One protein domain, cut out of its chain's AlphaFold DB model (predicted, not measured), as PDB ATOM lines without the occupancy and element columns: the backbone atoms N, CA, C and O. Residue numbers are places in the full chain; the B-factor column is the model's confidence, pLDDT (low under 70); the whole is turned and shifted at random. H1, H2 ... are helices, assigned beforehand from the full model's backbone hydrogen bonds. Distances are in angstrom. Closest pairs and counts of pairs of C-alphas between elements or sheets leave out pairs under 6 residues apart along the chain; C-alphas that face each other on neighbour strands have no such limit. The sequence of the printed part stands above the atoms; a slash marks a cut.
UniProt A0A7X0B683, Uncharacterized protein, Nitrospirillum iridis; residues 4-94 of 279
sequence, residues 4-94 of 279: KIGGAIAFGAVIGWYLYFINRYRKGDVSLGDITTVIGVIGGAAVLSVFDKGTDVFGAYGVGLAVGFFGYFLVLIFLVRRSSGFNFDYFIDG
ATOM      1  N   LYS A   4     -11.008  38.987  19.314       72.50
ATOM      2  CA  LYS A   4     -11.420  37.857  20.158       72.50
ATOM      3  C   LYS A   4     -11.278  38.194  21.638       72.50
ATOM      4  O   LYS A   4     -12.204  37.976  22.415       72.50
ATOM      5  N   ILE A   5     -10.138  38.774  22.011       75.88
ATOM      6  CA  ILE A   5      -9.843  39.202  23.383       75.88
ATOM      7  C   ILE A   5     -10.725  40.397  23.744       75.88
ATOM      8  O   ILE A   5     -11.328  40.417  24.816       75.88
ATOM      9  N   GLY A   6     -10.860  41.361  22.826       77.25
ATOM     10  CA  GLY A   6     -11.715  42.532  23.020       77.25
ATOM     11  C   GLY A   6     -13.171  42.156  23.293       77.25
ATOM     12  O   GLY A   6     -13.764  42.635  24.257       77.25
ATOM     13  N   GLY A   7     -13.729  41.243  22.500       77.31
ATOM     14  CA  GLY A   7     -15.097  40.780  22.696       77.31
ATOM     15  C   GLY A   7     -15.291  39.891  23.923       77.31
ATOM     16  O   GLY A   7     -16.323  40.004  24.575       77.31
ATOM     17  N   ALA A   8     -14.303  39.074  24.305       75.81
ATOM     18  CA  ALA A   8     -14.363  38.301  25.548       75.81
ATOM     19  C   ALA A   8     -14.394  39.209  26.792       75.81
ATOM     20  O   ALA A   8     -15.209  39.004  27.692       75.81
ATOM     21  N   ILE A   9     -13.551  40.248  26.818       76.12
ATOM     22  CA  ILE A   9     -13.532  41.253  27.893       76.12
ATOM     23  C   ILE A   9     -14.858  42.023  27.926       76.12
ATOM     24  O   ILE A   9     -15.451  42.188  28.991       76.12
ATOM     25  N   ALA A  10     -15.347  42.450  26.759       78.00
ATOM     26  CA  ALA A  10     -16.614  43.159  26.606       78.00
ATOM     27  C   ALA A  10     -17.809  42.332  27.114       78.00
ATOM     28  O   ALA A  10     -18.629  42.826  27.889       78.00
ATOM     29  N   PHE A  11     -17.865  41.051  26.749       78.19
ATOM     30  CA  PHE A  11     -18.884  40.114  27.215       78.19
ATOM     31  C   PHE A  11     -18.834  39.920  28.737       78.19
ATOM     32  O   PHE A  11     -19.858  40.032  29.416       78.19
ATOM     33  N   GLY A  12     -17.637  39.691  29.287       77.38
ATOM     34  CA  GLY A  12     -17.435  39.547  30.729       77.38
ATOM     35  C   GLY A  12     -17.846  40.796  31.512       77.38
ATOM     36  O   GLY A  12     -18.473  40.677  32.564       77.38
ATOM     37  N   ALA A  13     -17.567  41.990  30.979       80.44
ATOM     38  CA  ALA A  13     -17.957  43.255  31.598       80.44
ATOM     39  C   ALA A  13     -19.484  43.416  31.690       80.44
ATOM     40  O   ALA A  13     -19.989  43.814  32.741       80.44
ATOM     41  N   VAL A  14     -20.228  43.062  30.635       81.06
ATOM     42  CA  VAL A  14     -21.703  43.128  30.629       81.06
ATOM     43  C   VAL A  14     -22.303  42.146  31.637       81.06
ATOM     44  O   VAL A  14     -23.157  42.531  32.437       81.06
ATOM     45  N   ILE A  15     -21.825  40.897  31.654       79.88
ATOM     46  CA  ILE A  15     -22.286  39.885  32.617       79.88
ATOM     47  C   ILE A  15     -21.965  40.287  34.056       79.88
ATOM     48  O   ILE A  15     -22.844  40.237  34.918       79.88
ATOM     49  N   GLY A  16     -20.728  40.712  34.316       78.56
ATOM     50  CA  GLY A  16     -20.296  41.144  35.644       78.56
ATOM     51  C   GLY A  16     -21.119  42.324  36.158       78.56
ATOM     52  O   GLY A  16     -21.549  42.314  37.311       78.56
ATOM     53  N   TRP A  17     -21.414  43.296  35.290       79.75
ATOM     54  CA  TRP A  17     -22.284  44.419  35.631       79.75
ATOM     55  C   TRP A  17     -23.713  43.972  35.956       79.75
ATOM     56  O   TRP A  17     -24.280  44.408  36.958       79.75
ATOM     57  N   TYR A  18     -24.298  43.090  35.143       76.94
ATOM     58  CA  TYR A  18     -25.662  42.602  35.353       76.94
ATOM     59  C   TYR A  18     -25.798  41.843  36.683       76.94
ATOM     60  O   TYR A  18     -26.707  42.118  37.468       76.94
ATOM     61  N   LEU A  19     -24.843  40.956  36.987       74.19
ATOM     62  CA  LEU A  19     -24.790  40.234  38.262       74.19
ATOM     63  C   LEU A  19     -24.603  41.180  39.452       74.19
ATOM     64  O   LEU A  19     -25.287  41.031  40.466       74.19
ATOM     65  N   TYR A  20     -23.715  42.172  39.324       74.94
ATOM     66  CA  TYR A  20     -23.543  43.210  40.340       74.94
ATOM     67  C   TYR A  20     -24.854  43.962  40.595       74.94
ATOM     68  O   TYR A  20     -25.247  44.129  41.748       74.94
ATOM     69  N   PHE A  21     -25.555  44.375  39.535       73.12
ATOM     70  CA  PHE A  21     -26.784  45.157  39.642       73.12
ATOM     71  C   PHE A  21     -27.907  44.374  40.333       73.12
ATOM     72  O   PHE A  21     -28.525  44.892  41.266       73.12
ATOM     73  N   ILE A  22     -28.123  43.112  39.943       71.25
ATOM     74  CA  ILE A  22     -29.100  42.236  40.606       71.25
ATOM     75  C   ILE A  22     -28.737  42.075  42.082       71.25
ATOM     76  O   ILE A  22     -29.578  42.301  42.948       71.25
ATOM     77  N   ASN A  23     -27.484  41.736  42.391       70.19
ATOM     78  CA  ASN A  23     -27.081  41.489  43.774       70.19
ATOM     79  C   ASN A  23     -27.149  42.761  44.644       70.19
ATOM     80  O   ASN A  23     -27.410  42.687  45.841       70.19
ATOM     81  N   ARG A  24     -26.931  43.943  44.051       70.06
ATOM     82  CA  ARG A  24     -26.893  45.217  44.781       70.06
ATOM     83  C   ARG A  24     -28.269  45.811  45.068       70.06
ATOM     84  O   ARG A  24     -28.438  46.418  46.132       70.06
ATOM     85  N   TYR A  25     -29.202  45.703  44.123       63.91
ATOM     86  CA  TYR A  25     -30.469  46.441  44.153       63.91
ATOM     87  C   TYR A  25     -31.701  45.575  44.407       63.91
ATOM     88  O   TYR A  25     -32.783  46.118  44.652       63.91
ATOM     89  N   ARG A  26     -31.576  44.244  44.401       67.50
ATOM     90  CA  ARG A  26     -32.720  43.375  44.677       67.50
ATOM     91  C   ARG A  26     -33.060  43.404  46.169       67.50
ATOM     92  O   ARG A  26     -32.227  43.120  47.020       67.50
ATOM     93  N   LYS A  27     -34.309  43.756  46.479       59.47
ATOM     94  CA  LYS A  27     -34.860  43.781  47.848       59.47
ATOM     95  C   LYS A  27     -35.837  42.628  48.131       59.47
ATOM     96  O   LYS A  27     -36.433  42.608  49.199       59.47
ATOM     97  N   GLY A  28     -36.010  41.699  47.186       67.44
ATOM     98  CA  GLY A  28     -36.939  40.565  47.271       67.44
ATOM     99  C   GLY A  28     -36.331  39.239  46.801       67.44
ATOM    100  O   GLY A  28     -35.127  39.159  46.526       67.44
ATOM    101  N   ASP A  29     -37.173  38.209  46.711       66.75
ATOM    102  CA  ASP A  29     -36.786  36.846  46.334       66.75
ATOM    103  C   ASP A  29     -36.242  36.750  44.899       66.75
ATOM    104  O   ASP A  29     -36.498  37.603  44.047       66.75
ATOM    105  N   VAL A  30     -35.437  35.713  44.637       68.12
ATOM    106  CA  VAL A  30     -34.908  35.430  43.293       68.12
ATOM    107  C   VAL A  30     -36.085  35.099  42.379       68.12
ATOM    108  O   VAL A  30     -36.730  34.068  42.561       68.12
ATOM    109  N   SER A  31     -36.363  35.945  41.386       69.62
ATOM    110  CA  SER A  31     -37.398  35.637  40.401       69.62
ATOM    111  C   SER A  31     -36.856  34.663  39.349       69.62
ATOM    112  O   SER A  31     -35.686  34.729  38.965       69.62
ATOM    113  N   LEU A  32     -37.709  33.777  38.820       70.00
ATOM    114  CA  LEU A  32     -37.345  32.919  37.679       70.00
ATOM    115  C   LEU A  32     -36.943  33.743  36.440       70.00
ATOM    116  O   LEU A  32     -36.168  33.274  35.605       70.00
ATOM    117  N   GLY A  33     -37.418  34.990  36.343       73.19
ATOM    118  CA  GLY A  33     -37.028  35.932  35.297       73.19
ATOM    119  C   GLY A  33     -35.529  36.231  35.302       73.19
ATOM    120  O   GLY A  33     -34.902  36.151  34.251       73.19
ATOM    121  N   ASP A  34     -34.934  36.459  36.477       67.31
ATOM    122  CA  ASP A  34     -33.497  36.754  36.607       67.31
ATOM    123  C   ASP A  34     -32.628  35.587  36.114       67.31
ATOM    124  O   ASP A  34     -31.622  35.781  35.427       67.31
ATOM    125  N   ILE A  35     -33.055  34.361  36.425       73.81
ATOM    126  CA  ILE A  35     -32.409  33.125  35.971       73.81
ATOM    127  C   ILE A  35     -32.543  32.989  34.453       73.81
ATOM    128  O   ILE A  35     -31.579  32.632  33.780       73.81
ATOM    129  N   THR A  36     -33.708  33.330  33.899       72.25
ATOM    130  CA  THR A  36     -33.959  33.271  32.454       72.25
ATOM    131  C   THR A  36     -33.037  34.219  31.691       72.25
ATOM    132  O   THR A  36     -32.488  33.832  30.661       72.25
ATOM    133  N   THR A  37     -32.782  35.425  32.210       73.44
ATOM    134  CA  THR A  37     -31.843  36.363  31.577       73.44
ATOM    135  C   THR A  37     -30.413  35.831  31.606       73.44
ATOM    136  O   THR A  37     -29.714  35.887  30.596       73.44
ATOM    137  N   VAL A  38     -29.978  35.251  32.731       75.94
ATOM    138  CA  VAL A  38     -28.638  34.648  32.853       75.94
ATOM    139  C   VAL A  38     -28.483  33.453  31.908       75.94
ATOM    140  O   VAL A  38     -27.494  33.373  31.179       75.94
ATOM    141  N   ILE A  39     -29.478  32.563  31.862       76.44
ATOM    142  CA  ILE A  39     -29.502  31.423  30.938       76.44
ATOM    143  C   ILE A  39     -29.537  31.902  29.489       76.44
ATOM    144  O   ILE A  39     -28.859  31.313  28.658       76.44
ATOM    145  N   GLY A  40     -30.257  32.977  29.170       78.44
ATOM    146  CA  GLY A  40     -30.275  33.555  27.827       78.44
ATOM    147  C   GLY A  40     -28.889  34.018  27.380       78.44
ATOM    148  O   GLY A  40     -28.468  33.719  26.262       78.44
ATOM    149  N   VAL A  41     -28.131  34.675  28.263       71.19
ATOM    150  CA  VAL A  41     -26.783  35.142  27.912       71.19
ATOM    151  C   VAL A  41     -25.773  33.989  27.842       71.19
ATOM    152  O   VAL A  41     -24.966  33.944  26.909       71.19
ATOM    153  N   ILE A  42     -25.836  33.026  28.768       77.94
ATOM    154  CA  ILE A  42     -24.990  31.820  28.730       77.94
ATOM    155  C   ILE A  42     -25.346  30.951  27.518       77.94
ATOM    156  O   ILE A  42     -24.459  30.466  26.823       77.94
ATOM    157  N   GLY A  43     -26.635  30.795  27.229       78.06
ATOM    158  CA  GLY A  43     -27.168  30.051  26.094       78.06
ATOM    159  C   GLY A  43     -26.758  30.669  24.763       78.06
ATOM    160  O   GLY A  43     -26.297  29.949  23.884       78.06
ATOM    161  N   GLY A  44     -26.807  31.998  24.633       70.25
ATOM    162  CA  GLY A  44     -26.283  32.702  23.457       70.25
ATOM    163  C   GLY A  44     -24.783  32.466  23.247       70.25
ATOM    164  O   GLY A  44     -24.347  32.204  22.127       70.25
ATOM    165  N   ALA A  45     -23.991  32.463  24.325       68.19
ATOM    166  CA  ALA A  45     -22.569  32.123  24.254       68.19
ATOM    167  C   ALA A  45     -22.328  30.636  23.925       68.19
ATOM    168  O   ALA A  45     -21.401  30.310  23.185       68.19
ATOM    169  N   ALA A  46     -23.178  29.734  24.421       74.19
ATOM    170  CA  ALA A  46     -23.113  28.309  24.115       74.19
ATOM    171  C   ALA A  46     -23.477  28.018  22.650       74.19
ATOM    172  O   ALA A  46     -22.820  27.196  22.017       74.19
ATOM    173  N   VAL A  47     -24.441  28.735  22.066       69.56
ATOM    174  CA  VAL A  47     -24.766  28.642  20.630       69.56
ATOM    175  C   VAL A  47     -23.564  29.037  19.770       69.56
ATOM    176  O   VAL A  47     -23.325  28.428  18.731       69.56
ATOM    177  N   LEU A  48     -22.732  29.975  20.231       68.25
ATOM    178  CA  LEU A  48     -21.496  30.329  19.527       68.25
ATOM    179  C   LEU A  48     -20.450  29.205  19.520       68.25
ATOM    180  O   LEU A  48     -19.597  29.187  18.637       68.25
ATOM    181  N   SER A  49     -20.537  28.239  20.443       69.56
ATOM    182  CA  SER A  49     -19.667  27.052  20.454       69.56
ATOM    183  C   SER A  49     -20.031  26.003  19.396       69.56
ATOM    184  O   SER A  49     -19.229  25.106  19.137       69.56
ATOM    185  N   VAL A  50     -21.215  26.128  18.778       68.44
ATOM    186  CA  VAL A  50     -21.657  25.294  17.646       68.44
ATOM    187  C   VAL A  50     -20.989  25.733  16.339       68.44
ATOM    188  O   VAL A  50     -20.872  24.937  15.413       68.44
ATOM    189  N   PHE A  51     -20.512  26.977  16.261       70.12
ATOM    190  CA  PHE A  51     -19.733  27.450  15.120       70.12
ATOM    191  C   PHE A  51     -18.260  27.062  15.282       70.12
ATOM    192  O   PHE A  51     -17.736  27.010  16.397       70.12
ATOM    193  N   ASP A  52     -17.584  26.803  14.161       69.19
ATOM    194  CA  ASP A  52     -16.204  26.319  14.160       69.19
ATOM    195  C   ASP A  52     -15.274  27.193  15.015       69.19
ATOM    196  O   ASP A  52     -15.224  28.429  14.910       69.19
ATOM    197  N   LYS A  53     -14.509  26.519  15.882       59.78
ATOM    198  CA  LYS A  53     -13.537  27.137  16.785       59.78
ATOM    199  C   LYS A  53     -12.489  27.881  15.957       59.78
ATOM    200  O   LYS A  53     -11.673  27.262  15.284       59.78
ATOM    201  N   GLY A  54     -12.492  29.210  16.039       61.56
ATOM    202  CA  GLY A  54     -11.510  30.061  15.361       61.56
ATOM    203  C   GLY A  54     -12.105  31.232  14.590       61.56
ATOM    204  O   GLY A  54     -11.347  32.123  14.205       61.56
ATOM    205  N   THR A  55     -13.425  31.270  14.415       66.38
ATOM    206  CA  THR A  55     -14.082  32.344  13.671       66.38
ATOM    207  C   THR A  55     -14.095  33.663  14.433       66.38
ATOM    208  O   THR A  55     -14.258  33.727  15.657       66.38
ATOM    209  N   ASP A  56     -13.962  34.743  13.668       76.75
ATOM    210  CA  ASP A  56     -14.081  36.105  14.155       76.75
ATOM    211  C   ASP A  56     -15.562  36.486  14.377       76.75
ATOM    212  O   ASP A  56     -16.007  37.565  14.004       76.75
ATOM    213  N   VAL A  57     -16.350  35.606  15.008       75.56
ATOM    214  CA  VAL A  57     -17.786  35.826  15.271       75.56
ATOM    215  C   VAL A  57     -18.072  36.017  16.764       75.56
ATOM    216  O   VAL A  57     -18.827  36.914  17.139       75.56
ATOM    217  N   PHE A  58     -17.385  35.277  17.644       74.50
ATOM    218  CA  PHE A  58     -17.587  35.391  19.097       74.50
ATOM    219  C   PHE A  58     -17.245  36.781  19.653       74.50
ATOM    220  O   PHE A  58     -17.996  37.357  20.437       74.50
ATOM    221  N   GLY A  59     -16.134  37.363  19.215       76.69
ATOM    222  CA  GLY A  59     -15.767  38.713  19.623       76.69
ATOM    223  C   GLY A  59     -16.757  39.804  19.164       76.69
ATOM    224  O   GLY A  59     -16.816  40.857  19.780       76.69
ATOM    225  N   ALA A  60     -17.571  39.557  18.129       80.38
ATOM    226  CA  ALA A  60     -18.369  40.555  17.392       80.38
ATOM    227  C   ALA A  60     -19.650  40.693  18.149       80.38
ATOM    228  O   ALA A  60     -20.101  41.783  18.460       80.38
ATOM    229  N   TYR A  61     -20.161  39.521  18.496       75.50
ATOM    230  CA  TYR A  61     -21.174  39.327  19.483       75.50
ATOM    231  C   TYR A  61     -20.796  39.986  20.815       75.50
ATOM    232  O   TYR A  61     -21.557  40.812  21.311       75.50
ATOM    233  N   GLY A  62     -19.606  39.709  21.363       77.75
ATOM    234  CA  GLY A  62     -19.162  40.311  22.625       77.75
ATOM    235  C   GLY A  62     -19.067  41.842  22.573       77.75
ATOM    236  O   GLY A  62     -19.589  42.530  23.450       77.75
ATOM    237  N   VAL A  63     -18.461  42.388  21.515       81.75
ATOM    238  CA  VAL A  63     -18.377  43.839  21.283       81.75
ATOM    239  C   VAL A  63     -19.764  44.439  21.049       81.75
ATOM    240  O   VAL A  63     -20.082  45.468  21.634       81.75
ATOM    241  N   GLY A  64     -20.612  43.795  20.247       80.81
ATOM    242  CA  GLY A  64     -21.973  44.241  19.954       80.81
ATOM    243  C   GLY A  64     -22.848  44.299  21.204       80.81
ATOM    244  O   GLY A  64     -23.549  45.289  21.411       80.81
ATOM    245  N   LEU A  65     -22.741  43.300  22.085       79.00
ATOM    246  CA  LEU A  65     -23.406  43.312  23.388       79.00
ATOM    247  C   LEU A  65     -22.932  44.475  24.259       79.00
ATOM    248  O   LEU A  65     -23.764  45.182  24.828       79.00
ATOM    249  N   ALA A  66     -21.622  44.712  24.342       81.31
ATOM    250  CA  ALA A  66     -21.106  45.843  25.107       81.31
ATOM    251  C   ALA A  66     -21.549  47.186  24.519       81.31
ATOM    252  O   ALA A  66     -21.979  48.058  25.267       81.31
ATOM    253  N   VAL A  67     -21.514  47.350  23.196       86.44
ATOM    254  CA  VAL A  67     -21.986  48.575  22.536       86.44
ATOM    255  C   VAL A  67     -23.476  48.796  22.794       86.44
ATOM    256  O   VAL A  67     -23.861  49.913  23.127       86.44
ATOM    257  N   GLY A  68     -24.314  47.758  22.711       77.06
ATOM    258  CA  GLY A  68     -25.740  47.868  23.028       77.06
ATOM    259  C   GLY A  68     -25.986  48.248  24.491       77.06
ATOM    260  O   GLY A  68     -26.742  49.178  24.776       77.06
ATOM    261  N   PHE A  69     -25.293  47.578  25.414       80.81
ATOM    262  CA  PHE A  69     -25.421  47.814  26.850       80.81
ATOM    263  C   PHE A  69     -24.954  49.221  27.256       80.81
ATOM    264  O   PHE A  69     -25.711  49.999  27.844       80.81
ATOM    265  N   PHE A  70     -23.716  49.582  26.913       83.12
ATOM    266  CA  PHE A  70     -23.151  50.884  27.261       83.12
ATOM    267  C   PHE A  70     -23.764  52.017  26.440       83.12
ATOM    268  O   PHE A  70     -23.914  53.120  26.957       83.12
ATOM    269  N   GLY A  71     -24.179  51.758  25.199       88.69
ATOM    270  CA  GLY A  71     -24.921  52.718  24.385       88.69
ATOM    271  C   GLY A  71     -26.234  53.122  25.051       88.69
ATOM    272  O   GLY A  71     -26.490  54.313  25.222       88.69
ATOM    273  N   TYR A  72     -27.018  52.148  25.524       78.38
ATOM    274  CA  TYR A  72     -28.215  52.423  26.322       78.38
ATOM    275  C   TYR A  72     -27.884  53.227  27.589       78.38
ATOM    276  O   TYR A  72     -28.546  54.223  27.885       78.38
ATOM    277  N   PHE A  73     -26.826  52.843  28.310       81.69
ATOM    278  CA  PHE A  73     -26.413  53.533  29.533       81.69
ATOM    279  C   PHE A  73     -26.011  54.998  29.285       81.69
ATOM    280  O   PHE A  73     -26.406  55.889  30.038       81.69
ATOM    281  N   LEU A  74     -25.288  55.278  28.198       89.56
ATOM    282  CA  LEU A  74     -24.924  56.639  27.799       89.56
ATOM    283  C   LEU A  74     -26.151  57.478  27.422       89.56
ATOM    284  O   LEU A  74     -26.242  58.640  27.823       89.56
ATOM    285  N   VAL A  75     -27.116  56.893  26.704       89.12
ATOM    286  CA  VAL A  75     -28.395  57.557  26.398       89.12
ATOM    287  C   VAL A  75     -29.158  57.878  27.684       89.12
ATOM    288  O   VAL A  75     -29.677  58.986  27.825       89.12
ATOM    289  N   LEU A  76     -29.175  56.961  28.653       82.19
ATOM    290  CA  LEU A  76     -29.807  57.187  29.952       82.19
ATOM    291  C   LEU A  76     -29.133  58.337  30.720       82.19
ATOM    292  O   LEU A  76     -29.832  59.217  31.221       82.19
ATOM    293  N   ILE A  77     -27.796  58.389  30.759       88.00
ATOM    294  CA  ILE A  77     -27.046  59.514  31.352       88.00
ATOM    295  C   ILE A  77     -27.424  60.836  30.680       88.00
ATOM    296  O   ILE A  77     -27.663  61.831  31.367       88.00
ATOM    297  N   PHE A  78     -27.503  60.854  29.350       92.06
ATOM    298  CA  PHE A  78     -27.881  62.050  28.602       92.06
ATOM    299  C   PHE A  78     -29.308  62.514  28.931       92.06
ATOM    300  O   PHE A  78     -29.524  63.701  29.186       92.06
ATOM    301  N   LEU A  79     -30.273  61.589  28.979       86.81
ATOM    302  CA  LEU A  79     -31.670  61.889  29.310       86.81
ATOM    303  C   LEU A  79     -31.831  62.401  30.743       86.81
ATOM    304  O   LEU A  79     -32.520  63.400  30.953       86.81
ATOM    305  N   VAL A  80     -31.167  61.764  31.712       86.25
ATOM    306  CA  VAL A  80     -31.194  62.201  33.116       86.25
ATOM    307  C   VAL A  80     -30.572  63.587  33.244       86.25
ATOM    308  O   VAL A  80     -31.201  64.477  33.797       86.25
ATOM    309  N   ARG A  81     -29.402  63.823  32.637       88.81
ATOM    310  CA  ARG A  81     -28.733  65.133  32.680       88.81
ATOM    311  C   ARG A  81     -29.560  66.255  32.046       88.81
ATOM    312  O   ARG A  81     -29.422  67.409  32.443       88.81
ATOM    313  N   ARG A  82     -30.385  65.944  31.042       93.19
ATOM    314  CA  ARG A  82     -31.284  66.916  30.400       93.19
ATOM    315  C   ARG A  82     -32.547  67.184  31.226       93.19
ATOM    316  O   ARG A  82     -33.170  68.226  31.039       93.19
ATOM    317  N   SER A  83     -32.944  66.265  32.101       86.31
ATOM    318  CA  SER A  83     -34.173  66.387  32.877       86.31
ATOM    319  C   SER A  83     -33.946  67.166  34.170       86.31
ATOM    320  O   SER A  83     -33.111  66.799  34.986       86.31
ATOM    321  N   SER A  84     -34.739  68.211  34.409       80.31
ATOM    322  CA  SER A  84     -34.690  68.982  35.660       80.31
ATOM    323  C   SER A  84     -35.251  68.225  36.870       80.31
ATOM    324  O   SER A  84     -35.125  68.696  37.996       80.31
ATOM    325  N   GLY A  85     -35.908  67.083  36.643       77.00
ATOM    326  CA  GLY A  85     -36.532  66.273  37.689       77.00
ATOM    327  C   GLY A  85     -35.698  65.083  38.156       77.00
ATOM    328  O   GLY A  85     -36.092  64.449  39.123       77.00
ATOM    329  N   PHE A  86     -34.581  64.751  37.501       77.62
ATOM    330  CA  PHE A  86     -33.769  63.577  37.843       77.62
ATOM    331  C   PHE A  86     -32.296  63.970  37.996       77.62
ATOM    332  O   PHE A  86     -31.694  64.500  37.071       77.62
ATOM    333  N   ASN A  87     -31.708  63.671  39.155       82.31
ATOM    334  CA  ASN A  87     -30.299  63.945  39.462       82.31
ATOM    335  C   ASN A  87     -29.485  62.648  39.563       82.31
ATOM    336  O   ASN A  87     -30.031  61.553  39.451       82.31
ATOM    337  N   PHE A  88     -28.178  62.760  39.820       80.25
ATOM    338  CA  PHE A  88     -27.303  61.604  40.071       80.25
ATOM    339  C   PHE A  88     -27.823  60.673  41.178       80.25
ATOM    340  O   PHE A  88     -27.609  59.466  41.096       80.25
ATOM    341  N   ASP A  89     -28.580  61.204  42.139       75.88
ATOM    342  CA  ASP A  89     -29.236  60.420  43.190       75.88
ATOM    343  C   ASP A  89     -30.183  59.349  42.627       75.88
ATOM    344  O   ASP A  89     -30.287  58.265  43.195       75.88
ATOM    345  N   TYR A  90     -30.803  59.587  41.464       75.75
ATOM    346  CA  TYR A  90     -31.635  58.593  40.778       75.75
ATOM    347  C   TYR A  90     -30.834  57.350  40.370       75.75
ATOM    348  O   TYR A  90     -31.336  56.235  40.488       75.75
ATOM    349  N   PHE A  91     -29.582  57.513  39.930       79.31
ATOM    350  CA  PHE A  91     -28.730  56.377  39.566       79.31
ATOM    351  C   PHE A  91     -28.313  55.541  40.782       79.31
ATOM    352  O   PHE A  91     -28.043  54.352  40.625       79.31
ATOM    353  N   ILE A  92     -28.255  56.150  41.972       76.25
ATOM    354  CA  ILE A  92     -27.844  55.478  43.211       76.25
ATOM    355  C   ILE A  92     -29.040  54.860  43.942       76.25
ATOM    356  O   ILE A  92     -28.929  53.744  44.443       76.25
ATOM    357  N   ASP A  93     -30.177  55.554  44.027       68.62
ATOM    358  CA  ASP A  93     -31.356  55.067  44.762       68.62
ATOM    359  C   ASP A  93     -32.292  54.237  43.867       68.62
ATOM    360  O   ASP A  93     -33.040  53.380  44.339       68.62
ATOM    361  N   GLY A  94     -32.289  54.476  42.551       66.75
ATOM    362  CA  GLY A  94     -33.215  53.849  41.597       66.75
ATOM    363  C   GLY A  94     -34.682  54.254  41.794       66.75
ATOM    364  O   GLY A  94     -35.554  53.852  41.020       66.75
TER     365      GLY A  94
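What this domain is: This is residues 4 to 94 of the 279 residues of an uncharacterized protein of Nitrospirillum iridis (UniProt A0A7X0B683). The longest helix, H3, and H1 make an open V: they meet near their first residues and spread apart along their lengths, while H2 runs back beside H1 with a narrow gap between them. H4 is a short helix near the far end of H3, over the open side of the V, and the turn of residues 81 to 86 before it stands free. The printed part has 91 residues with four named helices, in the order H1, H2, H3, H4, and no named strand; its class is all helix. It is loose, with a radius of gyration of the C-alphas of 16.0 A, and flat, spanning 51 by 32 by 15 A.

Where its parts are: H3, residues 58 to 82, is 36.2 A long, from C-alpha 58 at (-17.587, 35.391, 19.097) to C-alpha 82 at (-31.284, 66.916, 30.400). H1, residues 4 to 25, is 31.8 A long and begins with C-alpha 4 at (-11.420, 37.857, 20.158). H2, residues 32 to 48, measures 24.2 A. H4, residues 88 to 93, measures 9.0 A and ends with C-alpha 93 at (-31.356, 55.067, 44.762).

How they stand to each other: H3 touches H1, through residues 58 to 69 of H3 and residues 4 to 14 of H1 alone. Their closest C-alphas are those of Gly 7 and Gly 59, 3.8 A apart. They run the same way at a steep tilt of 47 degrees. H2 and H3 are close but not clearly touching, with the closest C-alphas, those of Leu 48 and Phe 58, 6.4 A apart. These two run opposite ways at a steep tilt of 42 degrees. H1 and H2 are near each other, with 12 pairs of C-alphas within 10 A and the closest pair at 8.1 A. H3 and H4 are close but not clearly touching; their closest C-alphas, those of Val 80 and Phe 88, are 8.0 A apart. They run opposite ways at a steep tilt of 68 degrees, only just short of about perpendicular. H4 is apart from H1 and from H2. In H1, H2, H3 and H4 every pair of O of residue i and N of residue i+4 is within hydrogen-bond range.

The domain as a whole: The two C-alphas farthest apart are those of Asp 52 and Ser 84, 51.2 A. The printed part has no cut. The link from H3 to H4 is tight, and those from H1 to H2 and from H2 to H3 are short; no link is long. The mean pLDDT of the printed part is 76.1, and 19 residues are under 70: residues 25 to 31, 34, 45, 47 to 50, 52 to 55, and 93 to 94.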